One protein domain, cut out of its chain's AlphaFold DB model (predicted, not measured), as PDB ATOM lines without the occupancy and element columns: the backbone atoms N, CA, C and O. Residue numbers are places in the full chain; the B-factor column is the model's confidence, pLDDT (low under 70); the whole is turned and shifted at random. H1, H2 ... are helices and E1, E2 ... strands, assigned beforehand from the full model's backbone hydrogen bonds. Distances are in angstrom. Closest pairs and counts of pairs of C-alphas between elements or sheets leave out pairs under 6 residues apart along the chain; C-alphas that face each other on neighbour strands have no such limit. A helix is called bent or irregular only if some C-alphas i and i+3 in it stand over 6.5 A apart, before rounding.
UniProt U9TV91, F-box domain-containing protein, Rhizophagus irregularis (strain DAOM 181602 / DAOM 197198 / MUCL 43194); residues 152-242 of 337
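Overview. This is residues 152 to 242 of the 337 residues of the protein "F-box domain-containing protein" of Rhizophagus irregularis (strain DAOM 181602 / DAOM 197198 / MUCL 43194) (UniProt U9TV91). One long straight helix, H4, makes the length of this domain; the short helix H2 and the helix H3 lie near its earlier part, at Leu 213 and Arg 209, while the small helix H1 and the strand hairpin E1 and E2 stay apart from H4, and residues 228 to 242 of H4 stick out. The hairpin leads directly into H3, and the chain then folds back into H4; H1 packs on E2. The printed part has 91 residues, with named elements in the order H1, H2, E1, E2, H3, H4, the two strands making one antiparallel sheet, E1 - E2. It is mostly helix and loose, with a radius of gyration of the C-alphas of 16.0 A and spans of 54 by 28 by 19 A.

Arrangement. Start at residues 152 to 153, which pair antiparallel with residues 188 to 189 of E2, residues 182 to 190. H1, residues 154 to 159, comes closest to E2 at the C-alphas of His 154 and Arg 187, 5.6 A apart. H2, residues 165 to 168, only just touches H1, with 3 pairs of C-alphas within 8 A, the closest Glu 158 and Val 165 at 7.0 A. E1, residues 173 to 178, forms the hairpin with E2 at 151 degrees; look for N 174 and O 188 at 3.0 A, within hydrogen-bond range. H3, residues 191 to 203, touches H2, closest at the C-alphas of Val 167 and Thr 198, 7.6 A. H4, residues 206 to 242, is close to but not clearly touching H3, closest at the C-alphas of Tyr 201 and Arg 209, 6.9 A, at a shallow tilt of 19 degrees, opposite ways. Every O i to N i+4 pair is within hydrogen-bond range in H1 and H3, and 31 of 33 in H4; H2 is too short for such a pair.

Along the chain. Find C-alpha 154 at (-48.917, 40.096, 17.489), where H1 begins. E1 is 15.4 A long, E2 22.4 A and H3 18.8 A. H4 runs 54.0 A from C-alpha 206 at (-24.488, 32.958, 16.165) to C-alpha 242 at (-73.050, 29.043, 39.435).

Size, cuts and confidence. Gly 206 and His 242 have the two C-alphas farthest apart, 54.0 A. The printed part has no cut, and its links are tight. Look for pLDDT under 70 at residue 161 and residues 178 to 184.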
ATOM      1  N   LYS A 152     -49.012  44.895  23.482       92.50
ATOM      2  CA  LYS A 152     -48.982  45.019  22.022       92.50
ATOM      3  C   LYS A 152     -49.541  43.760  21.392       92.50
ATOM      4  O   LYS A 152     -49.357  42.678  21.953       92.50
ATOM      5  N   THR A 153     -50.228  43.903  20.264       90.94
ATOM      6  CA  THR A 153     -50.743  42.739  19.544       90.94
ATOM      7  C   THR A 153     -49.628  42.053  18.760       90.94
ATOM      8  O   THR A 153     -48.576  42.644  18.508       90.94
ATOM      9  N   HIS A 154     -49.848  40.802  18.365       88.38
ATOM     10  CA  HIS A 154     -48.917  40.096  17.489       88.38
ATOM     11  C   HIS A 154     -48.669  40.850  16.180       88.38
ATOM     12  O   HIS A 154     -47.527  40.996  15.759       88.38
ATOM     13  N   GLU A 155     -49.731  41.380  15.573       86.44
ATOM     14  CA  GLU A 155     -49.672  42.065  14.280       86.44
ATOM     15  C   GLU A 155     -48.870  43.370  14.370       86.44
ATOM     16  O   GLU A 155     -48.137  43.718  13.443       86.44
ATOM     17  N   ASP A 156     -48.974  44.086  15.494       88.00
ATOM     18  CA  ASP A 156     -48.156  45.271  15.764       88.00
ATOM     19  C   ASP A 156     -46.668  44.914  15.879       88.00
ATOM     20  O   ASP A 156     -45.810  45.659  15.397       88.00
ATOM     21  N   LEU A 157     -46.351  43.775  16.506       88.12
ATOM     22  CA  LEU A 157     -44.971  43.318  16.675       88.12
ATOM     23  C   LEU A 157     -44.361  42.826  15.362       88.12
ATOM     24  O   LEU A 157     -43.216  43.169  15.080       88.12
ATOM     25  N   GLU A 158     -45.111  42.090  14.541       82.12
ATOM     26  CA  GLU A 158     -44.651  41.633  13.220       82.12
ATOM     27  C   GLU A 158     -44.333  42.801  12.281       82.12
ATOM     28  O   GLU A 158     -43.355  42.756  11.536       82.12
ATOM     29  N   LYS A 159     -45.136  43.873  12.334       82.81
ATOM     30  CA  LYS A 159     -44.900  45.096  11.550       82.81
ATOM     31  C   LYS A 159     -43.701  45.891  12.055       82.81
ATOM     32  O   LYS A 159     -43.059  46.598  11.277       82.81
ATOM     33  N   SER A 160     -43.387  45.801  13.346       75.56
ATOM     34  CA  SER A 160     -42.188  46.421  13.900       75.56
ATOM     35  C   SER A 160     -40.960  45.620  13.450       75.56
ATOM     36  O   SER A 160     -40.645  44.570  13.999       75.56
ATOM     37  N   ALA A 161     -40.256  46.102  12.422       60.03
ATOM     38  CA  ALA A 161     -39.181  45.400  11.702       60.03
ATOM     39  C   ALA A 161     -37.932  44.987  12.535       60.03
ATOM     40  O   ALA A 161     -36.890  44.666  11.969       60.03
ATOM     41  N   GLY A 162     -37.993  45.013  13.870       74.19
ATOM     42  CA  GLY A 162     -36.862  44.787  14.772       74.19
ATOM     43  C   GLY A 162     -36.851  43.456  15.529       74.19
ATOM     44  O   GLY A 162     -35.815  43.123  16.106       74.19
ATOM     45  N   ILE A 163     -37.952  42.693  15.563       83.88
ATOM     46  CA  ILE A 163     -38.061  41.504  16.429       83.88
ATOM     47  C   ILE A 163     -38.386  40.257  15.594       83.88
ATOM     48  O   ILE A 163     -39.445  40.201  14.973       83.88
ATOM     49  N   PRO A 164     -37.519  39.225  15.582       87.44
ATOM     50  CA  PRO A 164     -37.824  37.971  14.898       87.44
ATOM     51  C   PRO A 164     -39.047  37.265  15.500       87.44
ATOM     52  O   PRO A 164     -39.160  37.169  16.722       87.44
ATOM     53  N   VAL A 165     -39.901  36.680  14.652       86.19
ATOM     54  CA  VAL A 165     -41.113  35.937  15.065       86.19
ATOM     55  C   VAL A 165     -40.796  34.844  16.092       86.19
ATOM     56  O   VAL A 165     -41.467  34.729  17.112       86.19
ATOM     57  N   ASP A 166     -39.688  34.124  15.901       87.88
ATOM     58  CA  ASP A 166     -39.220  33.100  16.843       87.88
ATOM     59  C   ASP A 166     -38.981  33.617  18.267       87.88
ATOM     60  O   ASP A 166     -39.071  32.837  19.214       87.88
ATOM     61  N   VAL A 167     -38.631  34.899  18.418       90.81
ATOM     62  CA  VAL A 167     -38.448  35.557  19.719       90.81
ATOM     63  C   VAL A 167     -39.807  35.915  20.312       90.81
ATOM     64  O   VAL A 167     -40.018  35.699  21.505       90.81
ATOM     65  N   ILE A 168     -40.735  36.409  19.487       90.44
ATOM     66  CA  ILE A 168     -42.105  36.748  19.897       90.44
ATOM     67  C   ILE A 168     -42.809  35.511  20.471       90.44
ATOM     68  O   ILE A 168     -43.384  35.586  21.554       90.44
ATOM     69  N   ASP A 169     -42.669  34.351  19.828       88.56
ATOM     70  CA  ASP A 169     -43.257  33.085  20.294       88.56
ATOM     71  C   ASP A 169     -42.646  32.547  21.604       88.56
ATOM     72  O   ASP A 169     -43.142  31.573  22.169       88.56
ATOM     73  N   THR A 170     -41.575  33.159  22.122       92.50
ATOM     74  CA  THR A 170     -41.041  32.826  23.456       92.50
ATOM     75  C   THR A 170     -41.663  33.652  24.584       92.50
ATOM     76  O   THR A 170     -41.435  33.364  25.763       92.50
ATOM     77  N   LEU A 171     -42.437  34.687  24.254       92.88
ATOM     78  CA  LEU A 171     -43.033  35.599  25.223       92.88
ATOM     79  C   LEU A 171     -44.378  35.069  25.733       92.88
ATOM     80  O   LEU A 171     -45.184  34.589  24.937       92.88
ATOM     81  N   PRO A 172     -44.682  35.210  27.038       93.12
ATOM     82  CA  PRO A 172     -46.039  35.019  27.540       93.12
ATOM     83  C   PRO A 172     -47.035  35.917  26.803       93.12
ATOM     84  O   PRO A 172     -46.764  37.107  26.604       93.12
ATOM     85  N   CYS A 173     -48.186  35.360  26.435       92.50
ATOM     86  CA  CYS A 173     -49.238  36.101  25.752       92.50
ATOM     87  C   CYS A 173     -50.620  35.672  26.223       92.50
ATOM     88  O   CYS A 173     -50.854  34.489  26.462       92.50
ATOM     89  N   VAL A 174     -51.520  36.648  26.312       89.69
ATOM     90  CA  VAL A 174     -52.941  36.405  26.555       89.69
ATOM     91  C   VAL A 174     -53.701  36.465  25.234       89.69
ATOM     92  O   VAL A 174     -53.401  37.291  24.367       89.69
ATOM     93  N   TRP A 175     -54.696  35.599  25.099       86.94
ATOM     94  CA  TRP A 175     -55.584  35.535  23.947       86.94
ATOM     95  C   TRP A 175     -56.878  36.268  24.272       86.94
ATOM     96  O   TRP A 175     -57.547  35.945  25.251       86.94
ATOM     97  N   ILE A 176     -57.228  37.271  23.469       82.88
ATOM     98  CA  ILE A 176     -58.433  38.077  23.689       82.88
ATOM     99  C   ILE A 176     -59.253  38.093  22.403       82.88
ATOM    100  O   ILE A 176     -58.736  38.418  21.330       82.88
ATOM    101  N   ARG A 177     -60.538  37.740  22.512       73.50
ATOM    102  CA  ARG A 177     -61.500  37.858  21.409       73.50
ATOM    103  C   ARG A 177     -61.830  39.326  21.146       73.50
ATOM    104  O   ARG A 177     -62.058  40.094  22.081       73.50
ATOM    105  N   GLY A 178     -61.903  39.706  19.873       60.75
ATOM    106  CA  GLY A 178     -62.420  41.010  19.477       60.75
ATOM    107  C   GLY A 178     -63.942  41.067  19.625       60.75
ATOM    108  O   GLY A 178     -64.665  40.726  18.704       60.75
ATOM    109  N   GLY A 179     -64.461  41.519  20.766       59.12
ATOM    110  CA  GLY A 179     -65.908  41.712  20.957       59.12
ATOM    111  C   GLY A 179     -66.774  40.449  20.768       59.12
ATOM    112  O   GLY A 179     -66.282  39.346  20.547       59.12
ATOM    113  N   ALA A 180     -68.097  40.616  20.868       55.56
ATOM    114  CA  ALA A 180     -69.052  39.500  20.942       55.56
ATOM    115  C   ALA A 180     -69.158  38.647  19.659       55.56
ATOM    116  O   ALA A 180     -69.641  37.519  19.711       55.56
ATOM    117  N   PHE A 181     -68.701  39.163  18.512       51.34
ATOM    118  CA  PHE A 181     -68.858  38.509  17.207       51.34
ATOM    119  C   PHE A 181     -67.596  38.519  16.334       51.34
ATOM    120  O   PHE A 181     -67.630  37.941  15.248       51.34
ATOM    121  N   ALA A 182     -66.492  39.156  16.750       53.09
ATOM    122  CA  ALA A 182     -65.321  39.260  15.883       53.09
ATOM    123  C   ALA A 182     -64.319  38.130  16.151       53.09
ATOM    124  O   ALA A 182     -63.592  38.081  17.145       53.09
ATOM    125  N   VAL A 183     -64.254  37.235  15.173       55.12
ATOM    126  CA  VAL A 183     -62.979  36.687  14.719       55.12
ATOM    127  C   VAL A 183     -62.269  37.849  14.005       55.12
ATOM    128  O   VAL A 183     -62.903  38.490  13.163       55.12
ATOM    129  N   PRO A 184     -61.004  38.172  14.326       65.06
ATOM    130  CA  PRO A 184     -60.002  37.282  14.916       65.06
ATOM    131  C   PRO A 184     -59.769  37.415  16.434       65.06
ATOM    132  O   PRO A 184     -60.034  38.438  17.063       65.06
ATOM    133  N   VAL A 185     -59.226  36.338  17.016       77.19
ATOM    134  CA  VAL A 185     -58.632  36.335  18.362       77.19
ATOM    135  C   VAL A 185     -57.220  36.890  18.256       77.19
ATOM    136  O   VAL A 185     -56.419  36.386  17.470       77.19
ATOM    137  N   HIS A 186     -56.907  37.900  19.061       83.94
ATOM    138  CA  HIS A 186     -55.594  38.534  19.048       83.94
ATOM    139  C   HIS A 186     -54.743  38.066  20.230       83.94
ATOM    140  O   HIS A 186     -55.230  37.943  21.358       83.94
ATOM    141  N   ARG A 187     -53.449  37.844  19.968       89.81
ATOM    142  CA  ARG A 187     -52.436  37.628  21.009       89.81
ATOM    143  C   ARG A 187     -51.906  38.970  21.482       89.81
ATOM    144  O   ARG A 187     -51.411  39.750  20.672       89.81
ATOM    145  N   TYR A 188     -51.960  39.199  22.786       91.88
ATOM    146  CA  TYR A 188     -51.412  40.384  23.429       91.88
ATOM    147  C   TYR A 188     -50.179  40.023  24.247       91.88
ATOM    148  O   TYR A 188     -50.190  39.066  25.020       91.88
ATOM    149  N   TYR A 189     -49.137  40.833  24.111       93.81
ATOM    150  CA  TYR A 189     -47.839  40.651  24.750       93.81
ATOM    151  C   TYR A 189     -47.519  41.843  25.636       93.81
ATOM    152  O   TYR A 189     -47.722  42.986  25.231       93.81
ATOM    153  N   TRP A 190     -46.984  41.597  26.831       95.62
ATOM    154  CA  TRP A 190     -46.612  42.669  27.754       95.62
ATOM    155  C   TRP A 190     -45.410  43.472  27.246       95.62
ATOM    156  O   TRP A 190     -44.365  42.896  26.933       95.62
ATOM    157  N   ILE A 191     -45.526  44.803  27.207       94.38
ATOM    158  CA  ILE A 191     -44.503  45.698  26.640       94.38
ATOM    159  C   ILE A 191     -43.148  45.534  27.336       94.38
ATOM    160  O   ILE A 191     -42.118  45.487  26.661       94.38
ATOM    161  N   ASP A 192     -43.115  45.394  28.661       93.38
ATOM    162  CA  ASP A 192     -41.839  45.258  29.380       93.38
ATOM    163  C   ASP A 192     -41.154  43.914  29.090       93.38
ATOM    164  O   ASP A 192     -39.926  43.852  28.963       93.38
ATOM    165  N   ASN A 193     -41.939  42.848  28.888       93.50
ATOM    166  CA  ASN A 193     -41.423  41.535  28.492       93.50
ATOM    167  C   ASN A 193     -40.846  41.584  27.077       93.50
ATOM    168  O   ASN A 193     -39.779  41.021  26.831       93.50
ATOM    169  N   ILE A 194     -41.507  42.300  26.163       92.69
ATOM    170  CA  ILE A 194     -41.000  42.534  24.808       92.69
ATOM    171  C   ILE A 194     -39.652  43.263  24.872       92.69
ATOM    172  O   ILE A 194     -38.665  42.782  24.311       92.69
ATOM    173  N   LYS A 195     -39.580  44.394  25.587       91.69
ATOM    174  CA  LYS A 195     -38.364  45.220  25.698       91.69
ATOM    175  C   LYS A 195     -37.183  44.429  26.264       91.69
ATOM    176  O   LYS A 195     -36.098  44.427  25.683       91.69
ATOM    177  N   SER A 196     -37.398  43.748  27.386       92.69
ATOM    178  CA  SER A 196     -36.363  42.964  28.068       92.69
ATOM    179  C   SER A 196     -35.873  41.786  27.236       92.69
ATOM    180  O   SER A 196     -34.668  41.624  27.055       92.69
ATOM    181  N   THR A 197     -36.790  41.017  26.654       92.50
ATOM    182  CA  THR A 197     -36.448  39.846  25.838       92.50
ATOM    183  C   THR A 197     -35.739  40.247  24.547       92.50
ATOM    184  O   THR A 197     -34.760  39.614  24.157       92.50
ATOM    185  N   THR A 198     -36.167  41.343  23.912       90.62
ATOM    186  CA  THR A 198     -35.497  41.888  22.720       90.62
ATOM    187  C   THR A 198     -34.079  42.345  23.052       90.62
ATOM    188  O   THR A 198     -33.139  42.036  22.319       90.62
ATOM    189  N   LYS A 199     -33.899  43.017  24.198       90.88
ATOM    190  CA  LYS A 199     -32.578  43.411  24.697       90.88
ATOM    191  C   LYS A 199     -31.689  42.188  24.934       90.88
ATOM    192  O   LYS A 199     -30.586  42.154  24.397       90.88
ATOM    193  N   GLU A 200     -32.166  41.174  25.658       92.38
ATOM    194  CA  GLU A 200     -31.439  39.911  25.877       92.38
ATOM    195  C   GLU A 200     -31.019  39.260  24.554       92.38
ATOM    196  O   GLU A 200     -29.854  38.907  24.375       92.38
ATOM    197  N   TYR A 201     -31.947  39.153  23.603       91.12
ATOM    198  CA  TYR A 201     -31.695  38.528  22.308       91.12
ATOM    199  C   TYR A 201     -30.669  39.302  21.465       91.12
ATOM    200  O   TYR A 201     -29.804  38.699  20.824       91.12
ATOM    201  N   SER A 202     -30.730  40.639  21.485       89.75
ATOM    202  CA  SER A 202     -29.833  41.505  20.709       89.75
ATOM    203  C   SER A 202     -28.356  41.345  21.091       89.75
ATOM    204  O   SER A 202     -27.488  41.433  20.221       89.75
ATOM    205  N   LEU A 203     -28.076  41.037  22.364       92.31
ATOM    206  CA  LEU A 203     -26.723  40.862  22.906       92.31
ATOM    207  C   LEU A 203     -26.067  39.544  22.470       92.31
ATOM    208  O   LEU A 203     -24.842  39.424  22.485       92.31
ATOM    209  N   LEU A 204     -26.864  38.552  22.072       92.25
ATOM    210  CA  LEU A 204     -26.383  37.234  21.662       92.25
ATOM    211  C   LEU A 204     -25.998  37.225  20.179       92.25
ATOM    212  O   LEU A 204     -26.521  38.011  19.387       92.25
ATOM    213  N   LYS A 205     -25.126  36.294  19.766       90.88
ATOM    214  CA  LYS A 205     -24.718  36.101  18.360       90.88
ATOM    215  C   LYS A 205     -24.624  34.614  18.002       90.88
ATOM    216  O   LYS A 205     -24.434  33.767  18.868       90.88
ATOM    217  N   GLY A 206     -24.758  34.294  16.713       88.25
ATOM    218  CA  GLY A 206     -24.488  32.958  16.165       88.25
ATOM    219  C   GLY A 206     -25.180  31.803  16.906       88.25
ATOM    220  O   GLY A 206     -26.396  31.814  17.103       88.25
ATOM    221  N   LYS A 207     -24.395  30.797  17.314       88.69
ATOM    222  CA  LYS A 207     -24.876  29.566  17.965       88.69
ATOM    223  C   LYS A 207     -25.585  29.828  19.300       88.69
ATOM    224  O   LYS A 207     -26.547  29.127  19.621       88.69
ATOM    225  N   ASP A 208     -25.181  30.868  20.023       91.38
ATOM    226  CA  ASP A 208     -25.767  31.212  21.319       91.38
ATOM    227  C   ASP A 208     -27.216  31.676  21.178       91.38
ATOM    228  O   ASP A 208     -28.049  31.312  22.005       91.38
ATOM    229  N   ARG A 209     -27.565  32.372  20.083       91.56
ATOM    230  CA  ARG A 209     -28.962  32.739  19.788       91.56
ATOM    231  C   ARG A 209     -29.849  31.513  19.627       91.56
ATOM    232  O   ARG A 209     -30.931  31.464  20.203       91.56
ATOM    233  N   LYS A 210     -29.394  30.519  18.858       91.38
ATOM    234  CA  LYS A 210     -30.168  29.293  18.612       91.38
ATOM    235  C   LYS A 210     -30.379  28.509  19.909       91.38
ATOM    236  O   LYS A 210     -31.501  28.103  20.200       91.38
ATOM    237  N   ASN A 211     -29.323  28.343  20.706       94.19
ATOM    238  CA  ASN A 211     -29.406  27.653  21.994       94.19
ATOM    239  C   ASN A 211     -30.306  28.398  22.988       94.19
ATOM    240  O   ASN A 211     -31.120  27.780  23.674       94.19
ATOM    241  N   TRP A 212     -30.191  29.726  23.041       94.75
ATOM    242  CA  TRP A 212     -31.041  30.566  23.878       94.75
ATOM    243  C   TRP A 212     -32.512  30.473  23.465       94.75
ATOM    244  O   TRP A 212     -33.358  30.287  24.334       94.75
ATOM    245  N   LEU A 213     -32.818  30.503  22.161       93.88
ATOM    246  CA  LEU A 213     -34.186  30.358  21.647       93.88
ATOM    247  C   LEU A 213     -34.795  29.014  22.042       93.88
ATOM    248  O   LEU A 213     -35.909  28.979  22.554       93.88
ATOM    249  N   LEU A 214     -34.059  27.912  21.862       93.69
ATOM    250  CA  LEU A 214     -34.522  26.581  22.267       93.69
ATOM    251  C   LEU A 214     -34.825  26.528  23.768       93.69
ATOM    252  O   LEU A 214     -35.886  26.054  24.174       93.69
ATOM    253  N   LYS A 215     -33.927  27.077  24.594       95.44
ATOM    254  CA  LYS A 215     -34.119  27.141  26.046       95.44
ATOM    255  C   LYS A 215     -35.331  27.997  26.426       95.44
ATOM    256  O   LYS A 215     -36.124  27.572  27.263       95.44
ATOM    257  N   LYS A 216     -35.493  29.177  25.821       94.62
ATOM    258  CA  LYS A 216     -36.611  30.091  26.096       94.62
ATOM    259  C   LYS A 216     -37.950  29.518  25.635       94.62
ATOM    260  O   LYS A 216     -38.909  29.637  26.384       94.62
ATOM    261  N   LYS A 217     -38.017  28.832  24.487       93.81
ATOM    262  CA  LYS A 217     -39.232  28.125  24.032       93.81
ATOM    263  C   LYS A 217     -39.660  27.040  25.027       93.81
ATOM    264  O   LYS A 217     -40.833  26.960  25.379       93.81
ATOM    265  N   GLU A 218     -38.716  26.255  25.547       94.75
ATOM    266  CA  GLU A 218     -39.016  25.237  26.563       94.75
ATOM    267  C   GLU A 218     -39.466  25.858  27.897       94.75
ATOM    268  O   GLU A 218     -40.420  25.392  28.521       94.75
ATOM    269  N   GLN A 219     -38.816  26.942  28.331       93.00
ATOM    270  CA  GLN A 219     -39.233  27.696  29.520       93.00
ATOM    271  C   GLN A 219     -40.636  28.287  29.352       93.00
ATOM    272  O   GLN A 219     -41.462  28.158  30.251       93.00
ATOM    273  N   HIS A 220     -40.917  28.883  28.193       92.94
ATOM    274  CA  HIS A 220     -42.220  29.432  27.840       92.94
ATOM    275  C   HIS A 220     -43.312  28.360  27.888       92.94
ATOM    276  O   HIS A 220     -44.338  28.557  28.528       92.94
ATOM    277  N   LYS A 221     -43.066  27.193  27.283       91.00
ATOM    278  CA  LYS A 221     -43.997  26.061  27.300       91.00
ATOM    279  C   LYS A 221     -44.354  25.636  28.726       91.00
ATOM    280  O   LYS A 221     -45.530  25.460  29.034       91.00
ATOM    281  N   LYS A 222     -43.357  25.504  29.608       93.06
ATOM    282  CA  LYS A 222     -43.585  25.177  31.027       93.06
ATOM    283  C   LYS A 222     -44.375  26.270  31.742       93.06
ATOM    284  O   LYS A 222     -45.308  25.958  32.472       93.06
ATOM    285  N   TYR A 223     -44.030  27.531  31.495       91.88
ATOM    286  CA  TYR A 223     -44.707  28.681  32.087       91.88
ATOM    287  C   TYR A 223     -46.183  28.756  31.683       91.88
ATOM    288  O   TYR A 223     -47.051  28.869  32.540       91.88
ATOM    289  N   MET A 224     -46.493  28.636  30.391       91.38
ATOM    290  CA  MET A 224     -47.876  28.687  29.912       91.38
ATOM    291  C   MET A 224     -48.696  27.468  30.360       91.38
ATOM    292  O   MET A 224     -49.899  27.591  30.601       91.38
ATOM    293  N   ALA A 225     -48.057  26.305  30.531       90.62
ATOM    294  CA  ALA A 225     -48.696  25.139  31.135       90.62
ATOM    295  C   ALA A 225     -49.053  25.383  32.613       90.62
ATOM    296  O   ALA A 225     -50.153  25.034  33.026       90.62
ATOM    297  N   GLU A 226     -48.167  26.021  33.389       91.69
ATOM    298  CA  GLU A 226     -48.458  26.458  34.764       91.69
ATOM    299  C   GLU A 226     -49.621  27.464  34.783       91.69
ATOM    300  O   GLU A 226     -50.597  27.269  35.501       91.69
ATOM    301  N   VAL A 227     -49.566  28.495  33.931       91.31
ATOM    302  CA  VAL A 227     -50.625  29.510  33.779       91.31
ATOM    303  C   VAL A 227     -51.993  28.871  33.524       91.31
ATOM    304  O   VAL A 227     -52.989  29.262  34.133       91.31
ATOM    305  N   SER A 228     -52.039  27.854  32.665       90.38
ATOM    306  CA  SER A 228     -53.278  27.152  32.318       90.38
ATOM    307  C   SER A 228     -53.925  26.450  33.518       90.38
ATOM    308  O   SER A 228     -55.148  26.340  33.569       90.38
ATOM    309  N   GLN A 229     -53.136  26.004  34.501       93.06
ATOM    310  CA  GLN A 229     -53.673  25.381  35.715       93.06
ATOM    311  C   GLN A 229     -54.460  26.384  36.562       93.06
ATOM    312  O   GLN A 229     -55.515  26.031  37.084       93.06
ATOM    313  N   TYR A 230     -53.997  27.634  36.651       92.19
ATOM    314  CA  TYR A 230     -54.719  28.676  37.384       92.19
ATOM    315  C   TYR A 230     -56.039  29.041  36.702       92.19
ATOM    316  O   TYR A 230     -57.059  29.138  37.373       92.19
ATOM    317  N   TYR A 231     -56.063  29.145  35.369       89.62
ATOM    318  CA  TYR A 231     -57.324  29.331  34.642       89.62
ATOM    319  C   TYR A 231     -58.298  28.166  34.851       89.62
ATOM    320  O   TYR A 231     -59.498  28.386  35.000       89.62
ATOM    321  N   PHE A 232     -57.794  26.930  34.893       90.12
ATOM    322  CA  PHE A 232     -58.623  25.764  35.186       90.12
ATOM    323  C   PHE A 232     -59.216  25.822  36.602       90.12
ATOM    324  O   PHE A 232     -60.400  25.538  36.785       90.12
ATOM    325  N   GLU A 233     -58.422  26.221  37.600       91.62
ATOM    326  CA  GLU A 233     -58.899  26.405  38.974       91.62
ATOM    327  C   GLU A 233     -59.946  27.527  39.078       91.62
ATOM    328  O   GLU A 233     -60.998  27.325  39.688       91.62
ATOM    329  N   ASP A 234     -59.709  28.669  38.427       89.19
ATOM    330  CA  ASP A 234     -60.651  29.794  38.364       89.19
ATOM    331  C   ASP A 234     -61.985  29.376  37.731       89.19
ATOM    332  O   ASP A 234     -63.056  29.674  38.270       89.19
ATOM    333  N   GLN A 235     -61.934  28.642  36.614       86.38
ATOM    334  CA  GLN A 235     -63.131  28.147  35.935       86.38
ATOM    335  C   GLN A 235     -63.888  27.140  36.799       86.38
ATOM    336  O   GLN A 235     -65.118  27.183  36.871       86.38
ATOM    337  N   LYS A 236     -63.173  26.238  37.480       89.75
ATOM    338  CA  LYS A 236     -63.782  25.278  38.401       89.75
ATOM    339  C   LYS A 236     -64.529  26.002  39.521       89.75
ATOM    340  O   LYS A 236     -65.696  25.700  39.757       89.75
ATOM    341  N   GLN A 237     -63.898  26.996  40.146       88.69
ATOM    342  CA  GLN A 237     -64.528  27.809  41.183       88.69
ATOM    343  C   GLN A 237     -65.763  28.551  40.655       88.69
ATOM    344  O   GLN A 237     -66.793  28.606  41.329       88.69
ATOM    345  N   TRP A 238     -65.680  29.123  39.450       85.50
ATOM    346  CA  TRP A 238     -66.818  29.790  38.822       85.50
ATOM    347  C   TRP A 238     -67.981  28.814  38.609       85.50
ATOM    348  O   TRP A 238     -69.107  29.119  39.008       85.50
ATOM    349  N   ASN A 239     -67.711  27.620  38.074       85.25
ATOM    350  CA  ASN A 239     -68.718  26.578  37.885       85.25
ATOM    351  C   ASN A 239     -69.347  26.158  39.222       85.25
ATOM    352  O   ASN A 239     -70.567  26.067  39.314       85.25
ATOM    353  N   GLU A 240     -68.559  25.941  40.275       86.50
ATOM    354  CA  GLU A 240     -69.072  25.552  41.598       86.50
ATOM    355  C   GLU A 240     -70.040  26.602  42.176       86.50
ATOM    356  O   GLU A 240     -71.095  26.246  42.709       86.50
ATOM    357  N   ILE A 241     -69.741  27.895  41.999       83.56
ATOM    358  CA  ILE A 241     -70.616  28.998  42.429       83.56
ATOM    359  C   ILE A 241     -71.928  29.032  41.628       83.56
ATOM    360  O   ILE A 241     -72.988  29.244  42.212       83.56
ATOM    361  N   HIS A 242     -71.881  28.838  40.306       76.00
ATOM    362  CA  HIS A 242     -73.050  29.043  39.435       76.00
ATOM    363  C   HIS A 242     -73.890  27.776  39.212       76.00
ATOM    364  O   HIS A 242     -75.075  27.879  38.926       76.00
TER     365      HIS A 242